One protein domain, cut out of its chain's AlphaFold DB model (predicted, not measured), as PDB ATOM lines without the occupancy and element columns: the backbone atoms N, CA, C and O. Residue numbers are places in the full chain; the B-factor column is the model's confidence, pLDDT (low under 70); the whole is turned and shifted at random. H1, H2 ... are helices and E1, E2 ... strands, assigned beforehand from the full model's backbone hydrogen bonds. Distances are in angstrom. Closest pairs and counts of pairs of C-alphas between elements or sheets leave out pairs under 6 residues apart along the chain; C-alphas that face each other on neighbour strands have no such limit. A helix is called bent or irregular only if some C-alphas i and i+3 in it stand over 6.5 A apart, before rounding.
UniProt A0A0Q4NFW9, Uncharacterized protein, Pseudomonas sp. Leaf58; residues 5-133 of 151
ATOM      1  N   ARG A   5      -1.424   1.102 -18.043       88.12
ATOM      2  CA  ARG A   5      -2.324   2.156 -18.517       88.12
ATOM      3  C   ARG A   5      -2.500   3.231 -17.445       88.12
ATOM      4  O   ARG A   5      -2.343   4.397 -17.769       88.12
ATOM      5  N   ASP A   6      -2.706   2.840 -16.189       86.25
ATOM      6  CA  ASP A   6      -2.879   3.785 -15.071       86.25
ATOM      7  C   ASP A   6      -1.621   4.621 -14.811       86.25
ATOM      8  O   ASP A   6      -1.711   5.787 -14.440       86.25
ATOM      9  N   LEU A   7      -0.435   4.041 -15.029       86.25
ATOM     10  CA  LEU A   7       0.834   4.765 -14.908       86.25
ATOM     11  C   LEU A   7       1.048   5.800 -16.017       86.25
ATOM     12  O   LEU A   7       1.702   6.814 -15.793       86.25
ATOM     13  N   ARG A   8       0.547   5.514 -17.222       89.06
ATOM     14  CA  ARG A   8       0.703   6.378 -18.403       89.06
ATOM     15  C   ARG A   8      -0.425   7.395 -18.543       89.06
ATOM     16  O   ARG A   8      -0.296   8.305 -19.353       89.06
ATOM     17  N   ALA A   9      -1.518   7.207 -17.811       91.50
ATOM     18  CA  ALA A   9      -2.663   8.094 -17.845       91.50
ATOM     19  C   ALA A   9      -2.286   9.484 -17.323       91.50
ATOM     20  O   ALA A   9      -1.577   9.629 -16.324       91.50
ATOM     21  N   GLU A  10      -2.789  10.488 -18.024       94.44
ATOM     22  CA  GLU A  10      -2.720  11.884 -17.630       94.44
ATOM     23  C   GLU A  10      -4.035  12.262 -16.950       94.44
ATOM     24  O   GLU A  10      -5.116  11.933 -17.443       94.44
ATOM     25  N   TYR A  11      -3.929  12.879 -15.780       94.31
ATOM     26  CA  TYR A  11      -5.059  13.236 -14.933       94.31
ATOM     27  C   TYR A  11      -5.317  14.743 -15.027       94.31
ATOM     28  O   TYR A  11      -4.363  15.519 -15.108       94.31
ATOM     29  N   PRO A  12      -6.584  15.185 -15.002       95.12
ATOM     30  CA  PRO A  12      -6.898  16.606 -14.969       95.12
ATOM     31  C   PRO A  12      -6.564  17.208 -13.598       95.12
ATOM     32  O   PRO A  12      -6.805  16.588 -12.560       95.12
ATOM     33  N   ALA A  13      -6.058  18.441 -13.598       95.62
ATOM     34  CA  ALA A  13      -5.796  19.191 -12.375       95.62
ATOM     35  C   ALA A  13      -7.104  19.570 -11.666       95.62
ATOM     36  O   ALA A  13      -7.981  20.191 -12.267       95.62
ATOM     37  N   GLN A  14      -7.211  19.240 -10.378       96.69
ATOM     38  CA  GLN A  14      -8.347  19.602  -9.522       96.69
ATOM     39  C   GLN A  14      -8.107  20.936  -8.803       96.69
ATOM     40  O   GLN A  14      -9.022  21.741  -8.615       96.69
ATOM     41  N   LEU A  15      -6.856  21.187  -8.417       96.25
ATOM     42  CA  LEU A  15      -6.410  22.395  -7.734       96.25
ATOM     43  C   LEU A  15      -5.511  23.240  -8.631       96.25
ATOM     44  O   LEU A  15      -4.800  22.723  -9.494       96.25
ATOM     45  N   ALA A  16      -5.526  24.552  -8.404       95.50
ATOM     46  CA  ALA A  16      -4.556  25.444  -9.016       95.50
ATOM     47  C   ALA A  16      -3.150  25.128  -8.478       95.50
ATOM     48  O   ALA A  16      -2.974  24.827  -7.295       95.50
ATOM     49  N   LEU A  17      -2.134  25.205  -9.336       94.94
ATOM     50  CA  LEU A  17      -0.746  25.011  -8.919       94.94
ATOM     51  C   LEU A  17      -0.204  26.306  -8.296       94.94
ATOM     52  O   LEU A  17       0.423  27.115  -8.979       94.94
ATOM     53  N   THR A  18      -0.491  26.509  -7.010       96.19
ATOM     54  CA  THR A  18      -0.051  27.668  -6.219       96.19
ATOM     55  C   THR A  18       0.725  27.221  -4.986       96.19
ATOM     56  O   THR A  18       0.520  26.114  -4.486       96.19
ATOM     57  N   GLU A  19       1.607  28.078  -4.462       96.12
ATOM     58  CA  GLU A  19       2.389  27.753  -3.257       96.12
ATOM     59  C   GLU A  19       1.505  27.480  -2.035       96.12
ATOM     60  O   GLU A  19       1.837  26.621  -1.217       96.12
ATOM     61  N   ALA A  20       0.348  28.141  -1.929       97.38
ATOM     62  CA  ALA A  20      -0.625  27.872  -0.872       97.38
ATOM     63  C   ALA A  20      -1.135  26.421  -0.941       97.38
ATOM     64  O   ALA A  20      -1.048  25.680   0.041       97.38
ATOM     65  N   ASN A  21      -1.574  25.971  -2.121       98.19
ATOM     66  CA  ASN A  21      -2.029  24.596  -2.316       98.19
ATOM     67  C   ASN A  21      -0.896  23.572  -2.159       98.19
ATOM     68  O   ASN A  21      -1.100  22.518  -1.557       98.19
ATOM     69  N   LEU A  22       0.304  23.872  -2.669       98.06
ATOM     70  CA  LEU A  22       1.481  23.013  -2.510       98.06
ATOM     71  C   LEU A  22       1.864  22.859  -1.035       98.06
ATOM     72  O   LEU A  22       2.196  21.757  -0.606       98.06
ATOM     73  N   THR A  23       1.765  23.925  -0.240       98.12
ATOM     74  CA  THR A  23       2.018  23.888   1.208       98.12
ATOM     75  C   THR A  23       1.039  22.954   1.920       98.12
ATOM     76  O   THR A  23       1.471  22.084   2.677       98.12
ATOM     77  N   ILE A  24      -0.260  23.058   1.621       98.50
ATOM     78  CA  ILE A  24      -1.294  22.177   2.194       98.50
ATOM     79  C   ILE A  24      -1.057  20.717   1.769       98.50
ATOM     80  O   ILE A  24      -1.131  19.798   2.587       98.50
ATOM     81  N   ALA A  25      -0.714  20.484   0.500       98.50
ATOM     82  CA  ALA A  25      -0.400  19.147   0.004       98.50
ATOM     83  C   ALA A  25       0.856  18.558   0.677       98.50
ATOM     84  O   ALA A  25       0.854  17.394   1.082       98.50
ATOM     85  N   ARG A  26       1.917  19.356   0.860       98.62
ATOM     86  CA  ARG A  26       3.131  18.960   1.596       98.62
ATOM     87  C   ARG A  26       2.815  18.628   3.056       98.62
ATOM     88  O   ARG A  26       3.356  17.661   3.594       98.62
ATOM     89  N   GLU A  27       1.919  19.372   3.698       97.94
ATOM     90  CA  GLU A  27       1.451  19.054   5.048       97.94
ATOM     91  C   GLU A  27       0.731  17.699   5.093       97.94
ATOM     92  O   GLU A  27       1.050  16.858   5.942       97.94
ATOM     93  N   ALA A  28      -0.179  17.450   4.148       98.12
ATOM     94  CA  ALA A  28      -0.873  16.171   4.029       98.12
ATOM     95  C   ALA A  28       0.114  15.006   3.855       98.12
ATOM     96  O   ALA A  28      -0.015  13.984   4.529       98.12
ATOM     97  N   ILE A  29       1.154  15.175   3.029       98.38
ATOM     98  CA  ILE A  29       2.209  14.166   2.863       98.38
ATOM     99  C   ILE A  29       2.992  13.931   4.149       98.38
ATOM    100  O   ILE A  29       3.240  12.775   4.488       98.38
ATOM    101  N   LYS A  30       3.354  14.982   4.894       98.19
ATOM    102  CA  LYS A  30       4.061  14.824   6.174       98.19
ATOM    103  C   LYS A  30       3.233  14.008   7.170       98.19
ATOM    104  O   LYS A  30       3.754  13.089   7.801       98.19
ATOM    105  N   ARG A  31       1.940  14.314   7.290       97.62
ATOM    106  CA  ARG A  31       1.026  13.593   8.187       97.62
ATOM    107  C   ARG A  31       0.845  12.138   7.742       97.62
ATOM    108  O   ARG A  31       1.061  11.241   8.550       97.62
ATOM    109  N   LEU A  32       0.556  11.909   6.458       97.44
ATOM    110  CA  LEU A  32       0.455  10.572   5.863       97.44
ATOM    111  C   LEU A  32       1.720   9.755   6.134       97.44
ATOM    112  O   LEU A  32       1.651   8.613   6.590       97.44
ATOM    113  N   TRP A  33       2.890  10.329   5.862       97.50
ATOM    114  CA  TRP A  33       4.151   9.621   6.026       97.50
ATOM    115  C   TRP A  33       4.385   9.215   7.478       97.50
ATOM    116  O   TRP A  33       4.733   8.066   7.737       97.50
ATOM    117  N   ASN A  34       4.077  10.098   8.425       97.62
ATOM    118  CA  ASN A  34       4.170   9.786   9.846       97.62
ATOM    119  C   ASN A  34       3.194   8.692  10.291       97.62
ATOM    120  O   ASN A  34       3.602   7.816  11.053       97.62
ATOM    121  N   GLU A  35       1.963   8.657   9.769       96.69
ATOM    122  CA  GLU A  35       1.063   7.511   9.986       96.69
ATOM    123  C   GLU A  35       1.723   6.213   9.511       96.69
ATOM    124  O   GLU A  35       1.736   5.209  10.226       96.69
ATOM    125  N   ARG A  36       2.335   6.234   8.320       95.56
ATOM    126  CA  ARG A  36       2.966   5.043   7.748       95.56
ATOM    127  C   ARG A  36       4.199   4.586   8.528       95.56
ATOM    128  O   ARG A  36       4.442   3.381   8.603       95.56
ATOM    129  N   GLN A  37       4.970   5.516   9.082       96.31
ATOM    130  CA  GLN A  37       6.107   5.200   9.943       96.31
ATOM    131  C   GLN A  37       5.637   4.501  11.224       96.31
ATOM    132  O   GLN A  37       6.142   3.427  11.546       96.31
ATOM    133  N   VAL A  38       4.601   5.030  11.879       97.00
ATOM    134  CA  VAL A  38       4.027   4.426  13.092       97.00
ATOM    135  C   VAL A  38       3.454   3.033  12.812       97.00
ATOM    136  O   VAL A  38       3.739   2.098  13.556       97.00
ATOM    137  N   GLU A  39       2.734   2.838  11.700       95.19
ATOM    138  CA  GLU A  39       2.249   1.511  11.271       95.19
ATOM    139  C   GLU A  39       3.377   0.474  11.099       95.19
ATOM    140  O   GLU A  39       3.133  -0.729  11.158       95.19
ATOM    141  N   ARG A  40       4.608   0.928  10.836       94.19
ATOM    142  CA  ARG A  40       5.801   0.084  10.674       94.19
ATOM    143  C   ARG A  40       6.584  -0.106  11.976       94.19
ATOM    144  O   ARG A  40       7.659  -0.697  11.938       94.19
ATOM    145  N   GLY A  41       6.078   0.396  13.103       97.31
ATOM    146  CA  GLY A  41       6.784   0.384  14.386       97.31
ATOM    147  C   GLY A  41       7.966   1.356  14.442       97.31
ATOM    148  O   GLY A  41       8.855   1.188  15.270       97.31
ATOM    149  N   LEU A  42       7.998   2.352  13.552       96.94
ATOM    150  CA  LEU A  42       9.034   3.380  13.506       96.94
ATOM    151  C   LEU A  42       8.535   4.670  14.162       96.94
ATOM    152  O   LEU A  42       7.335   4.949  14.208       96.94
ATOM    153  N   ALA A  43       9.473   5.491  14.632       96.44
ATOM    154  CA  ALA A  43       9.158   6.839  15.088       96.44
ATOM    155  C   ALA A  43       8.696   7.728  13.910       96.44
ATOM    156  O   ALA A  43       9.155   7.530  12.776       96.44
ATOM    157  N   PRO A  44       7.821   8.723  14.156       95.88
ATOM    158  CA  PRO A  44       7.497   9.754  13.172       95.88
ATOM    159  C   PRO A  44       8.758  10.440  12.623       95.88
ATOM    160  O   PRO A  44       9.694  10.711  13.374       95.88
ATOM    161  N   SER A  45       8.770  10.751  11.326       92.44
ATOM    162  CA  SER A  45       9.834  11.544  10.708       92.44
ATOM    163  C   SER A  45       9.642  13.040  10.980       92.44
ATOM    164  O   SER A  45       8.520  13.556  11.076       92.44
ATOM    165  N   ALA A  46      10.762  13.761  11.058       92.12
ATOM    166  CA  ALA A  46      10.771  15.222  11.073       92.12
ATOM    167  C   ALA A  46      10.384  15.816   9.703       92.12
ATOM    168  O   ALA A  46       9.873  16.943   9.633       92.12
ATOM    169  N   ASP A  47      10.586  15.046   8.634       93.88
ATOM    170  CA  ASP A  47      10.521  15.472   7.240       93.88
ATOM    171  C   ASP A  47       9.660  14.520   6.372       93.88
ATOM    172  O   ASP A  47       8.922  13.674   6.885       93.88
ATOM    173  N   ARG A  48       9.705  14.694   5.048       97.00
ATOM    174  CA  ARG A  48       9.007  13.873   4.043       97.00
ATOM    175  C   ARG A  48       9.964  12.938   3.285       97.00
ATOM    176  O   ARG A  48       9.567  12.357   2.276       97.00
ATOM    177  N   SER A  49      11.207  12.772   3.734       96.88
ATOM    178  CA  SER A  49      12.183  11.914   3.055       96.88
ATOM    179  C   SER A  49      11.654  10.475   2.952       96.88
ATOM    180  O   SER A  49      11.093   9.923   3.903       96.88
ATOM    181  N   GLY A  50      11.781   9.866   1.772       95.56
ATOM    182  CA  GLY A  50      11.281   8.523   1.465       95.56
ATOM    183  C   GLY A  50       9.783   8.420   1.141       95.56
ATOM    184  O   GLY A  50       9.311   7.338   0.779       95.56
ATOM    185  N   SER A  51       9.013   9.515   1.201       97.25
ATOM    186  CA  SER A  51       7.568   9.494   0.924       97.25
ATOM    187  C   SER A  51       7.198   9.616  -0.563       97.25
ATOM    188  O   SER A  51       6.016   9.772  -0.878       97.25
ATOM    189  N   CYS A  52       8.164   9.538  -1.488       96.75
ATOM    190  CA  CYS A  52       8.007   9.897  -2.907       96.75
ATOM    191  C   CYS A  52       6.831   9.197  -3.617       96.75
ATOM    192  O   CYS A  52       6.137   9.801  -4.431       96.75
ATOM    193  N   LYS A  53       6.526   7.942  -3.264       95.81
ATOM    194  CA  LYS A  53       5.373   7.205  -3.818       95.81
ATOM    195  C   LYS A  53       4.035   7.815  -3.406       95.81
ATOM    196  O   LYS A  53       3.148   7.960  -4.243       95.81
ATOM    197  N   PHE A  54       3.888   8.176  -2.132       97.69
ATOM    198  CA  PHE A  54       2.691   8.860  -1.646       97.69
ATOM    199  C   PHE A  54       2.610  10.278  -2.206       97.69
ATOM    200  O   PHE A  54       1.558  10.667  -2.703       97.69
ATOM    201  N   ALA A  55       3.733  10.999  -2.185       98.25
ATOM    202  CA  ALA A  55       3.855  12.346  -2.723       98.25
ATOM    203  C   ALA A  55       3.418  12.413  -4.189       98.25
ATOM    204  O   ALA A  55       2.549  13.210  -4.520       98.25
ATOM    205  N   ALA A  56       3.932  11.531  -5.050       97.69
ATOM    206  CA  ALA A  56       3.588  11.519  -6.468       97.69
ATOM    207  C   ALA A  56       2.109  11.171  -6.724       97.69
ATOM    208  O   ALA A  56       1.483  11.778  -7.590       97.69
ATOM    209  N   LEU A  57       1.530  10.233  -5.964       97.38
ATOM    210  CA  LEU A  57       0.109   9.883  -6.086       97.38
ATOM    211  C   LEU A  57      -0.802  11.048  -5.685       97.38
ATOM    212  O   LEU A  57      -1.673  11.429  -6.460       97.38
ATOM    213  N   VAL A  58      -0.574  11.634  -4.506       98.31
ATOM    214  CA  VAL A  58      -1.349  12.790  -4.025       98.31
ATOM    215  C   VAL A  58      -1.165  13.982  -4.960       98.31
ATOM    216  O   VAL A  58      -2.138  14.621  -5.341       98.31
ATOM    217  N   CYS A  59       0.071  14.252  -5.384       98.31
ATOM    218  CA  CYS A  59       0.383  15.335  -6.307       98.31
ATOM    219  C   CYS A  59      -0.378  15.194  -7.627       98.31
ATOM    220  O   CYS A  59      -0.961  16.167  -8.094       98.31
ATOM    221  N   ARG A  60      -0.400  13.998  -8.224       97.50
ATOM    222  CA  ARG A  60      -1.094  13.757  -9.495       97.50
ATOM    223  C   ARG A  60      -2.597  13.937  -9.340       97.50
ATOM    224  O   ARG A  60      -3.231  14.560 -10.182       97.50
ATOM    225  N   ASP A  61      -3.163  13.392  -8.270       97.12
ATOM    226  CA  ASP A  61      -4.608  13.418  -8.054       97.12
ATOM    227  C   ASP A  61      -5.110  14.837  -7.688       97.12
ATOM    228  O   ASP A  61      -6.270  15.153  -7.941       97.12
ATOM    229  N   LEU A  62      -4.244  15.715  -7.158       97.88
ATOM    230  CA  LEU A  62      -4.558  17.126  -6.879       97.88
ATOM    231  C   LEU A  62      -4.261  18.064  -8.058       97.88
ATOM    232  O   LEU A  62      -5.101  18.884  -8.427       97.88
ATOM    233  N   PHE A  63      -3.069  17.968  -8.644       97.25
ATOM    234  CA  PHE A  63      -2.538  18.947  -9.603       97.25
ATOM    235  C   PHE A  63      -2.510  18.439 -11.048       97.25
ATOM    236  O   PHE A  63      -2.088  19.166 -11.944       97.25
ATOM    237  N   GLY A  64      -2.986  17.219 -11.288       96.31
ATOM    238  CA  GLY A  64      -3.047  16.617 -12.613       96.31
ATOM    239  C   GLY A  64      -1.694  16.124 -13.121       96.31
ATOM    240  O   GLY A  64      -0.726  16.001 -12.373       96.31
ATOM    241  N   GLY A  65      -1.633  15.809 -14.412       96.12
ATOM    242  CA  GLY A  65      -0.451  15.259 -15.067       96.12
ATOM    243  C   GLY A  65      -0.336  13.741 -14.933       96.12
ATOM    244  O   GLY A  65      -1.308  13.027 -14.671       96.12
ATOM    245  N   ARG A  66       0.874  13.226 -15.139       95.94
ATOM    246  CA  ARG A  66       1.194  11.793 -15.111       95.94
ATOM    247  C   ARG A  66       2.330  11.479 -14.147       95.94
ATOM    248  O   ARG A  66       3.224  12.300 -13.930       95.94
ATOM    249  N   LEU A  67       2.331  10.251 -13.626       95.75
ATOM    250  CA  LEU A  67       3.440   9.758 -12.811       95.75
ATOM    251  C   LEU A  67       4.723   9.678 -13.645       95.75
ATOM    252  O   LEU A  67       4.730   9.268 -14.809       95.75
ATOM    253  N   SER A  68       5.828  10.060 -13.024       95.69
ATOM    254  CA  SER A  68       7.166  10.022 -13.588       95.69
ATOM    255  C   SER A  68       8.172   9.724 -12.478       95.69
ATOM    256  O   SER A  68       7.853   9.797 -11.295       95.69
ATOM    257  N   GLY A  69       9.395   9.365 -12.847       95.50
ATOM    258  CA  GLY A  69      10.424   9.035 -11.873       95.50
ATOM    259  C   GLY A  69      11.484   8.115 -12.436       95.50
ATOM    260  O   GLY A  69      11.459   7.743 -13.614       95.50
ATOM    261  N   ASN A  70      12.400   7.753 -11.559       95.38
ATOM    262  CA  ASN A  70      13.505   6.845 -11.799       95.38
ATOM    263  C   ASN A  70      13.531   5.773 -10.690       95.38
ATOM    264  O   ASN A  70      12.508   5.510 -10.060       95.38
ATOM    265  N   TYR A  71      14.669   5.105 -10.500       93.50
ATOM    266  CA  TYR A  71      14.821   4.054  -9.488       93.50
ATOM    267  C   TYR A  71      14.925   4.579  -8.050       93.50
ATOM    268  O   TYR A  71      14.791   3.793  -7.120       93.50
ATOM    269  N   ASP A  72      15.155   5.876  -7.873       95.38
ATOM    270  CA  ASP A  72      15.414   6.505  -6.580       95.38
ATOM    271  C   ASP A  72      14.252   7.420  -6.159       95.38
ATOM    272  O   ASP A  72      13.928   7.519  -4.977       95.38
ATOM    273  N   HIS A  73      13.584   8.066  -7.122       96.88
ATOM    274  CA  HIS A  73      12.588   9.103  -6.850       96.88
ATOM    275  C   HIS A  73      11.401   9.094  -7.814       96.88
ATOM    276  O   HIS A  73      11.534   8.763  -8.995       96.88
ATOM    277  N   MET A  74      10.235   9.506  -7.309       95.69
ATOM    278  CA  MET A  74       8.999   9.644  -8.076       95.69
ATOM    279  C   MET A  74       8.369  11.017  -7.885       95.69
ATOM    280  O   MET A  74       8.322  11.548  -6.782       95.69
ATOM    281  N   PHE A  75       7.837  11.543  -8.979       97.50
ATOM    282  CA  PHE A  75       7.283  12.884  -9.093       97.50
ATOM    283  C   PHE A  75       6.208  12.912 -10.190       97.50
ATOM    284  O   PHE A  75       5.905  11.895 -10.822       97.50
ATOM    285  N   VAL A  76       5.630  14.081 -10.444       97.88
ATOM    286  CA  VAL A  76       4.603  14.269 -11.469       97.88
ATOM    287  C   VAL A  76       5.125  15.154 -12.591       97.88
ATOM    288  O   VAL A  76       5.855  16.117 -12.363       97.88
ATOM    289  N   ARG A  77       4.753  14.820 -13.828       96.00
ATOM    290  CA  ARG A  77       4.910  15.711 -14.981       96.00
ATOM    291  C   ARG A  77       3.536  16.116 -15.489       96.00
ATOM    292  O   ARG A  77       2.734  15.236 -15.788       96.00
ATOM    293  N   ALA A  78       3.304  17.413 -15.606       94.19
ATOM    294  CA  ALA A  78       2.119  17.993 -16.227       94.19
ATOM    295  C   ALA A  78       2.603  19.015 -17.258       94.19
ATOM    296  O   ALA A  78       3.413  19.886 -16.921       94.19
ATOM    297  N   ASP A  79       2.188  18.865 -18.516       85.06
ATOM    298  CA  ASP A  79       2.744  19.617 -19.645       85.06
ATOM    299  C   ASP A  79       4.293  19.575 -19.651       85.06
ATOM    300  O   ASP A  79       4.909  18.506 -19.585       85.06
ATOM    301  N   ASN A  80       4.940  20.746 -19.669       84.50
ATOM    302  CA  ASN A  80       6.395  20.916 -19.598       84.50
ATOM    303  C   ASN A  80       6.904  21.223 -18.178       84.50
ATOM    304  O   ASN A  80       7.999  21.766 -18.019       84.50
ATOM    305  N   ARG A  81       6.125  20.910 -17.137       93.19
ATOM    306  CA  ARG A  81       6.471  21.189 -15.737       93.19
ATOM    307  C   ARG A  81       6.680  19.903 -14.948       93.19
ATOM    308  O   ARG A  81       6.016  18.890 -15.169       93.19
ATOM    309  N   VAL A  82       7.614  19.969 -14.007       96.81
ATOM    310  CA  VAL A  82       7.780  18.981 -12.940       96.81
ATOM    311  C   VAL A  82       7.047  19.510 -11.715       96.81
ATOM    312  O   VAL A  82       7.215  20.674 -11.364       96.81
ATOM    313  N   ILE A  83       6.242  18.659 -11.089       97.88
ATOM    314  CA  ILE A  83       5.582  18.941  -9.816       97.88
ATOM    315  C   ILE A  83       6.000  17.845  -8.841       97.88
ATOM    316  O   ILE A  83       5.838  16.652  -9.116       97.88
ATOM    317  N   ASP A  84       6.582  18.249  -7.719       98.25
ATOM    318  CA  ASP A  84       7.183  17.341  -6.755       98.25
ATOM    319  C   ASP A  84       7.013  17.906  -5.342       98.25
ATOM    320  O   ASP A  84       7.492  18.991  -5.036       98.25
ATOM    321  N   LEU A  85       6.296  17.178  -4.483       98.38
ATOM    322  CA  LEU A  85       6.045  17.594  -3.095       98.38
ATOM    323  C   LEU A  85       7.230  17.285  -2.162       98.38
ATOM    324  O   LEU A  85       7.185  17.625  -0.974       98.38
ATOM    325  N   ASN A  86       8.264  16.632  -2.692       98.19
ATOM    326  CA  ASN A  86       9.478  16.261  -1.983       98.19
ATOM    327  C   ASN A  86      10.725  16.971  -2.547       98.19
ATOM    328  O   ASN A  86      11.837  16.604  -2.182       98.19
ATOM    329  N   ASP A  87      10.568  17.972  -3.415       97.38
ATOM    330  CA  ASP A  87      11.673  18.661  -4.097       97.38
ATOM    331  C   ASP A  87      12.699  19.307  -3.150       97.38
ATOM    332  O   ASP A  87      13.876  19.431  -3.490       97.38
ATOM    333  N   ASP A  88      12.255  19.671  -1.951       96.69
ATOM    334  CA  ASP A  88      13.039  20.264  -0.870       96.69
ATOM    335  C   ASP A  88      13.608  19.244   0.137       96.69
ATOM    336  O   ASP A  88      14.245  19.636   1.114       96.69
ATOM    337  N   GLN A  89      13.369  17.941  -0.050       98.00
ATOM    338  CA  GLN A  89      13.797  16.905   0.895       98.00
ATOM    339  C   GLN A  89      15.243  16.477   0.657       98.00
ATOM    340  O   GLN A  89      15.712  16.404  -0.478       98.00
ATOM    341  N   GLN A  90      15.966  16.169   1.736       96.81
ATOM    342  CA  GLN A  90      17.406  15.902   1.681       96.81
ATOM    343  C   GLN A  90      17.757  14.727   0.755       96.81
ATOM    344  O   GLN A  90      18.751  14.792   0.031       96.81
ATOM    345  N   ASP A  91      16.945  13.669   0.760       96.44
ATOM    346  CA  ASP A  91      17.106  12.509  -0.117       96.44
ATOM    347  C   ASP A  91      16.968  12.880  -1.602       96.44
ATOM    348  O   ASP A  91      17.735  12.388  -2.428       96.44
ATOM    349  N   VAL A  92      16.074  13.811  -1.937       97.38
ATOM    350  CA  VAL A  92      15.896  14.333  -3.300       97.38
ATOM    351  C   VAL A  92      17.018  15.300  -3.683       97.38
ATOM    352  O   VAL A  92      17.569  15.204  -4.783       97.38
ATOM    353  N   LEU A  93      17.423  16.188  -2.771       97.69
ATOM    354  CA  LEU A  93      18.509  17.146  -3.000       97.69
ATOM    355  C   LEU A  93      19.840  16.443  -3.312       97.69
ATOM    356  O   LEU A  93      20.574  16.887  -4.196       97.69
ATOM    357  N   ILE A  94      20.128  15.314  -2.654       97.62
ATOM    358  CA  ILE A  94      21.325  14.491  -2.912       97.62
ATOM    359  C   ILE A  94      21.350  13.950  -4.351       97.62
ATOM    360  O   ILE A  94      22.416  13.866  -4.962       97.62
ATOM    361  N   LEU A  95      20.191  13.614  -4.928       96.81
ATOM    362  CA  LEU A  95      20.100  13.139  -6.314       96.81
ATOM    363  C   LEU A  95      20.404  14.250  -7.334       96.81
ATOM    364  O   LEU A  95      20.781  13.965  -8.478       96.81
ATOM    365  N   GLY A  96      20.236  15.518  -6.945       95.81
ATOM    366  CA  GLY A  96      20.485  16.687  -7.782       95.81
ATOM    367  C   GLY A  96      19.745  16.604  -9.121       95.81
ATOM    368  O   GLY A  96      18.566  16.268  -9.189       95.81
ATOM    369  N   LYS A  97      20.459  16.833 -10.232       91.94
ATOM    370  CA  LYS A  97      19.881  16.785 -11.592       91.94
ATOM    371  C   LYS A  97      19.243  15.438 -11.952       91.94
ATOM    372  O   LYS A  97      18.462  15.372 -12.899       91.94
ATOM    373  N   ARG A  98      19.586  14.357 -11.242       95.88
ATOM    374  CA  ARG A  98      19.027  13.025 -11.497       95.88
ATOM    375  C   ARG A  98      17.631  12.861 -10.903       95.88
ATOM    376  O   ARG A  98      16.888  12.039 -11.429       95.88
ATOM    377  N   ALA A  99      17.264  13.654  -9.888       96.75
ATOM    378  CA  ALA A  99      15.990  13.559  -9.173       96.75
ATOM    379  C   ALA A  99      14.783  13.500 -10.121       96.75
ATOM    380  O   ALA A  99      13.907  12.652  -9.962       96.75
ATOM    381  N   HIS A 100      14.780  14.332 -11.169       96.50
ATOM    382  CA  HIS A 100      13.646  14.478 -12.088       96.50
ATOM    383  C   HIS A 100      13.841  13.824 -13.466       96.50
ATOM    384  O   HIS A 100      13.186  14.189 -14.455       96.50
ATOM    385  N   LEU A 101      14.720  12.820 -13.550       95.88
ATOM    386  CA  LEU A 101      14.834  11.956 -14.728       95.88
ATOM    387  C   LEU A 101      13.655  10.984 -14.815       95.88
ATOM    388  O   LEU A 101      13.222  10.420 -13.814       95.88
ATOM    389  N   HIS A 102      13.158  10.761 -16.033       94.75
ATOM    390  CA  HIS A 102      12.154   9.737 -16.306       94.75
ATOM    391  C   HIS A 102      12.830   8.471 -16.835       94.75
ATOM    392  O   HIS A 102      13.416   8.486 -17.918       94.75
ATOM    393  N   VAL A 103      12.704   7.367 -16.102       95.44
ATOM    394  CA  VAL A 103      13.182   6.045 -16.506       95.44
ATOM    395  C   VAL A 103      11.987   5.105 -16.592       95.44
ATOM    396  O   VAL A 103      11.483   4.601 -15.590       95.44
ATOM    397  N   ARG A 104      11.530   4.843 -17.820       91.81
ATOM    398  CA  ARG A 104      10.326   4.038 -18.085       91.81
ATOM    399  C   ARG A 104      10.389   2.643 -17.462       91.81
ATOM    400  O   ARG A 104       9.388   2.171 -16.929       91.81
ATOM    401  N   SER A 105      11.549   1.991 -17.518       91.94
ATOM    402  CA  SER A 105      11.752   0.661 -16.932       91.94
ATOM    403  C   SER A 105      11.633   0.656 -15.409       91.94
ATOM    404  O   SER A 105      11.220  -0.359 -14.863       91.94
ATOM    405  N   ALA A 106      11.944   1.768 -14.735       89.44
ATOM    406  CA  ALA A 106      11.769   1.898 -13.292       89.44
ATOM    407  C   ALA A 106      10.281   2.014 -12.935       89.44
ATOM    408  O   ALA A 106       9.762   1.230 -12.146       89.44
ATOM    409  N   ILE A 107       9.565   2.931 -13.594       88.12
ATOM    410  CA  ILE A 107       8.149   3.203 -13.304       88.12
ATOM    411  C   ILE A 107       7.239   2.033 -13.688       88.12
ATOM    412  O   ILE A 107       6.303   1.707 -12.962       88.12
ATOM    413  N   GLU A 108       7.500   1.372 -14.819       91.19
ATOM    414  CA  GLU A 108       6.679   0.248 -15.282       91.19
ATOM    415  C   GLU A 108       7.046  -1.099 -14.633       91.19
ATOM    416  O   GLU A 108       6.402  -2.111 -14.952       91.19
ATOM    417  N   HIS A 109       8.040  -1.125 -13.737       91.38
ATOM    418  CA  HIS A 109       8.478  -2.340 -13.056       91.38
ATOM    419  C   HIS A 109       7.338  -2.940 -12.206       91.38
ATOM    420  O   HIS A 109       6.617  -2.188 -11.537       91.38
ATOM    421  N   PRO A 110       7.151  -4.275 -12.201       89.81
ATOM    422  CA  PRO A 110       6.098  -4.930 -11.422       89.81
ATOM    423  C   PRO A 110       6.087  -4.524  -9.942       89.81
ATOM    424  O   PRO A 110       5.071  -4.024  -9.466       89.81
ATOM    425  N   ASP A 111       7.225  -4.608  -9.255       87.81
ATOM    426  CA  ASP A 111       7.319  -4.286  -7.822       87.81
ATOM    427  C   ASP A 111       6.957  -2.825  -7.520       87.81
ATOM    428  O   ASP A 111       6.315  -2.511  -6.517       87.81
ATOM    429  N   TYR A 112       7.316  -1.905  -8.423       85.69
ATOM    430  CA  TYR A 112       6.951  -0.494  -8.297       85.69
ATOM    431  C   TYR A 112       5.442  -0.296  -8.417       85.69
ATOM    432  O   TYR A 112       4.837   0.408  -7.606       85.69
ATOM    433  N   ARG A 113       4.812  -0.960  -9.387       89.75
ATOM    434  CA  ARG A 113       3.359  -0.918  -9.612       89.75
ATOM    435  C   ARG A 113       2.560  -1.543  -8.479       89.75
ATOM    436  O   ARG A 113       1.476  -1.058  -8.145       89.75
ATOM    437  N   GLU A 114       3.067  -2.629  -7.912       89.88
ATOM    438  CA  GLU A 114       2.477  -3.272  -6.747       89.88
ATOM    439  C   GLU A 114       2.590  -2.364  -5.519       89.88
ATOM    440  O   GLU A 114       1.577  -2.035  -4.897       89.88
ATOM    441  N   SER A 115       3.792  -1.852  -5.247       89.38
ATOM    442  CA  SER A 115       4.047  -0.912  -4.155       89.38
ATOM    443  C   SER A 115       3.181   0.349  -4.252       89.38
ATOM    444  O   SER A 115       2.617   0.783  -3.247       89.38
ATOM    445  N   LEU A 116       3.007   0.909  -5.453       89.38
ATOM    446  CA  LEU A 116       2.098   2.032  -5.690       89.38
ATOM    447  C   LEU A 116       0.636   1.675  -5.411       89.38
ATOM    448  O   LEU A 116      -0.083   2.471  -4.812       89.38
ATOM    449  N   GLY A 117       0.207   0.469  -5.790       88.38
ATOM    450  CA  GLY A 117      -1.128  -0.038  -5.475       88.38
ATOM    451  C   GLY A 117      -1.408  -0.065  -3.969       88.38
ATOM    452  O   GLY A 117      -2.479   0.357  -3.543       88.38
ATOM    453  N   TYR A 118      -0.428  -0.466  -3.153       89.19
ATOM    454  CA  TYR A 118      -0.544  -0.416  -1.687       89.19
ATOM    455  C   TYR A 118      -0.610   1.010  -1.125       89.19
ATOM    456  O   TYR A 118      -1.195   1.241  -0.061       89.19
ATOM    457  N   CYS A 119      -0.010   1.972  -1.828       92.62
ATOM    458  CA  CYS A 119      -0.017   3.374  -1.428       92.62
ATOM    459  C   CYS A 119      -1.336   4.078  -1.786       92.62
ATOM    460  O   CYS A 119      -1.752   4.993  -1.077       92.62
ATOM    461  N   GLN A 120      -2.012   3.635  -2.850       91.00
ATOM    462  CA  GLN A 120      -3.135   4.343  -3.468       91.00
ATOM    463  C   GLN A 120      -4.316   4.588  -2.523       91.00
ATOM    464  O   GLN A 120      -4.823   5.706  -2.469       91.00
ATOM    465  N   ALA A 121      -4.731   3.587  -1.742       89.69
ATOM    466  CA  ALA A 121      -5.857   3.745  -0.817       89.69
ATOM    467  C   ALA A 121      -5.587   4.824   0.250       89.69
ATOM    468  O   ALA A 121      -6.458   5.639   0.547       89.69
ATOM    469  N   ARG A 122      -4.358   4.873   0.782       93.69
ATOM    470  CA  ARG A 122      -3.943   5.896   1.756       93.69
ATOM    471  C   ARG A 122      -3.822   7.267   1.100       93.69
ATOM    472  O   ARG A 122      -4.296   8.244   1.668       93.69
ATOM    473  N   ALA A 123      -3.233   7.330  -0.094       96.19
ATOM    474  CA  ALA A 123      -3.117   8.571  -0.852       96.19
ATOM    475  C   ALA A 123      -4.496   9.196  -1.111       96.19
ATOM    476  O   ALA A 123      -4.675  10.378  -0.843       96.19
ATOM    477  N   LYS A 124      -5.493   8.397  -1.518       95.75
ATOM    478  CA  LYS A 124      -6.855   8.878  -1.789       95.75
ATOM    479  C   LYS A 124      -7.489   9.583  -0.584       95.75
ATOM    480  O   LYS A 124      -8.012  10.680  -0.731       95.75
ATOM    481  N   ARG A 125      -7.380   8.996   0.613       96.44
ATOM    482  CA  ARG A 125      -7.885   9.612   1.854       96.44
ATOM    483  C   ARG A 125      -7.265  10.991   2.107       96.44
ATOM    484  O   ARG A 125      -7.942  11.914   2.545       96.44
ATOM    485  N   TRP A 126      -5.971  11.134   1.835       97.69
ATOM    486  CA  TRP A 126      -5.259  12.395   2.038       97.69
ATOM    487  C   TRP A 126      -5.523  13.417   0.930       97.69
ATOM    488  O   TRP A 126      -5.563  14.609   1.217       97.69
ATOM    489  N   VAL A 127      -5.792  12.973  -0.300       98.06
ATOM    490  CA  VAL A 127      -6.344  13.833  -1.359       98.06
ATOM    491  C   VAL A 127      -7.685  14.414  -0.909       98.06
ATOM    492  O   VAL A 127      -7.866  15.625  -0.963       98.06
ATOM    493  N   GLU A 128      -8.598  13.584  -0.396       97.31
ATOM    494  CA  GLU A 128      -9.898  14.035   0.123       97.31
ATOM    495  C   GLU A 128      -9.740  15.054   1.263       97.31
ATOM    496  O   GLU A 128     -10.429  16.072   1.267       97.31
ATOM    497  N   TRP A 129      -8.786  14.830   2.175       97.25
ATOM    498  CA  TRP A 129      -8.465  15.779   3.245       97.25
ATOM    499  C   TRP A 129      -8.024  17.144   2.698       97.25
ATOM    500  O   TRP A 129      -8.554  18.171   3.121       97.25
ATOM    501  N   VAL A 130      -7.106  17.169   1.722       97.94
ATOM    502  CA  VAL A 130      -6.667  18.427   1.092       97.94
ATOM    503  C   VAL A 130      -7.845  19.113   0.405       97.94
ATOM    504  O   VAL A 130      -8.036  20.310   0.574       97.94
ATOM    505  N   MET A 131      -8.683  18.363  -0.312       97.19
ATOM    506  CA  MET A 131      -9.835  18.900  -1.045       97.19
ATOM    507  C   MET A 131     -10.935  19.493  -0.149       97.19
ATOM    508  O   MET A 131     -11.796  20.220  -0.649       97.19
ATOM    509  N   GLN A 132     -10.920  19.197   1.151       96.38
ATOM    510  CA  GLN A 132     -11.821  19.774   2.154       96.38
ATOM    511  C   GLN A 132     -11.178  20.926   2.938       96.38
ATOM    512  O   GLN A 132     -11.851  21.569   3.744       96.38
ATOM    513  N   HIS A 133      -9.889  21.203   2.723       96.00
ATOM    514  CA  HIS A 133      -9.192  22.256   3.445       96.00
ATOM    515  C   HIS A 133      -9.729  23.640   3.014       96.00
ATOM    516  O   HIS A 133      -9.783  23.929   1.818       96.00
TER     517      HIS A 133
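Overview. This is residues 5 to 133 of the 151 residues of an uncharacterized protein of Pseudomonas sp. Leaf58 (UniProt A0A0Q4NFW9). H3 makes the core, packed between a small antiparallel sheet, E1 E2 E3, on one side and the long helix H2 with H6b, the second arm of the bent helix H6, on the other. H2, H3 and H6b make a bundle of three, while the short H1 and H5 graze the sheet near E1 and H4 lies off to one side, touching no helix. The printed part has 129 residues with six named helices and three named strands, in the order H1 H2 H3 E1 E2 E3 H4 H5 H6, and its class is mostly helix. It is compact, with a radius of gyration of the C-alphas of 13.6 A, and rounded, spanning 33 by 30 by 27 A.

Along the chain. Find C-alpha 5 at (-2.324, 2.156, -18.517), where H1, residues 5 to 8, begins. H2, residues 19 to 39, runs 30.0 A from C-alpha 19 at (2.389, 27.753, -3.257). Next come H3, residues 52 to 63, 15.4 A long, and the strands E1, residues 66 to 69, E2, residues 74 to 78, 13.5 A long, and E3, residues 81 to 83. H4, residues 90 to 98, is irregular: C-alphas 94 and 97 are 9.1 A apart. After H5, residues 104 to 107, look at H6, residues 110 to 131, assigned as one helix by its hydrogen bonds but bent, with C-alphas 118 and 121 6.8 A apart. Its arms, H6a, residues 110 to 118, and H6b, residues 121 to 131, stand at a steep tilt of 53 degrees; H6b ends at C-alpha 131, (-9.835, 18.900, -1.045).

Arrangement. Begin with H3, on one face of the sheet, two layers, 7.9 A in height over it. It lies over E2 and runs along the strands, at 4 degrees to E2 on the local plane; their closest C-alphas, of Ala 56 and Phe 75, are 4.7 A apart. The strands form a meander, each the antiparallel neighbour of the one before: look for N 66 and O 77 at 2.8 A, and N 76 and O 83 at 2.9 A. H3 touches H6b, closest at the C-alphas of Val 58 and Ala 123, 5.6 A. H2 and H3, a helical hairpin, touch through residues 25 to 33 and 54 to 59 alone, closest at the C-alphas of Ile 29 and Ala 55, 6.1 A, at a tilt of 37 degrees, only just steep. H2, with residues 24 to 32 alone, touches H6b, closest at the C-alphas of Ala 28 and Trp 126, 6.1 A. H2 and H4 are apart. Every O i to N i+4 pair is within hydrogen-bond range in H2, H3, H6a and H6b; H4 has 2 of 5, beside 4 of 6 O i to N i+3 pairs, and H1 and H5 are too short for an O i to N i+4 pair.

Size, cuts and confidence. The two C-alphas farthest apart, of Gly 41 and Asn 80, are 39.7 A apart. The printed part has no cut, and its one long link, residues 40 to 51, joins H2 to H3. The mean pLDDT of the printed part is 95.1, and no printed residue is under 70.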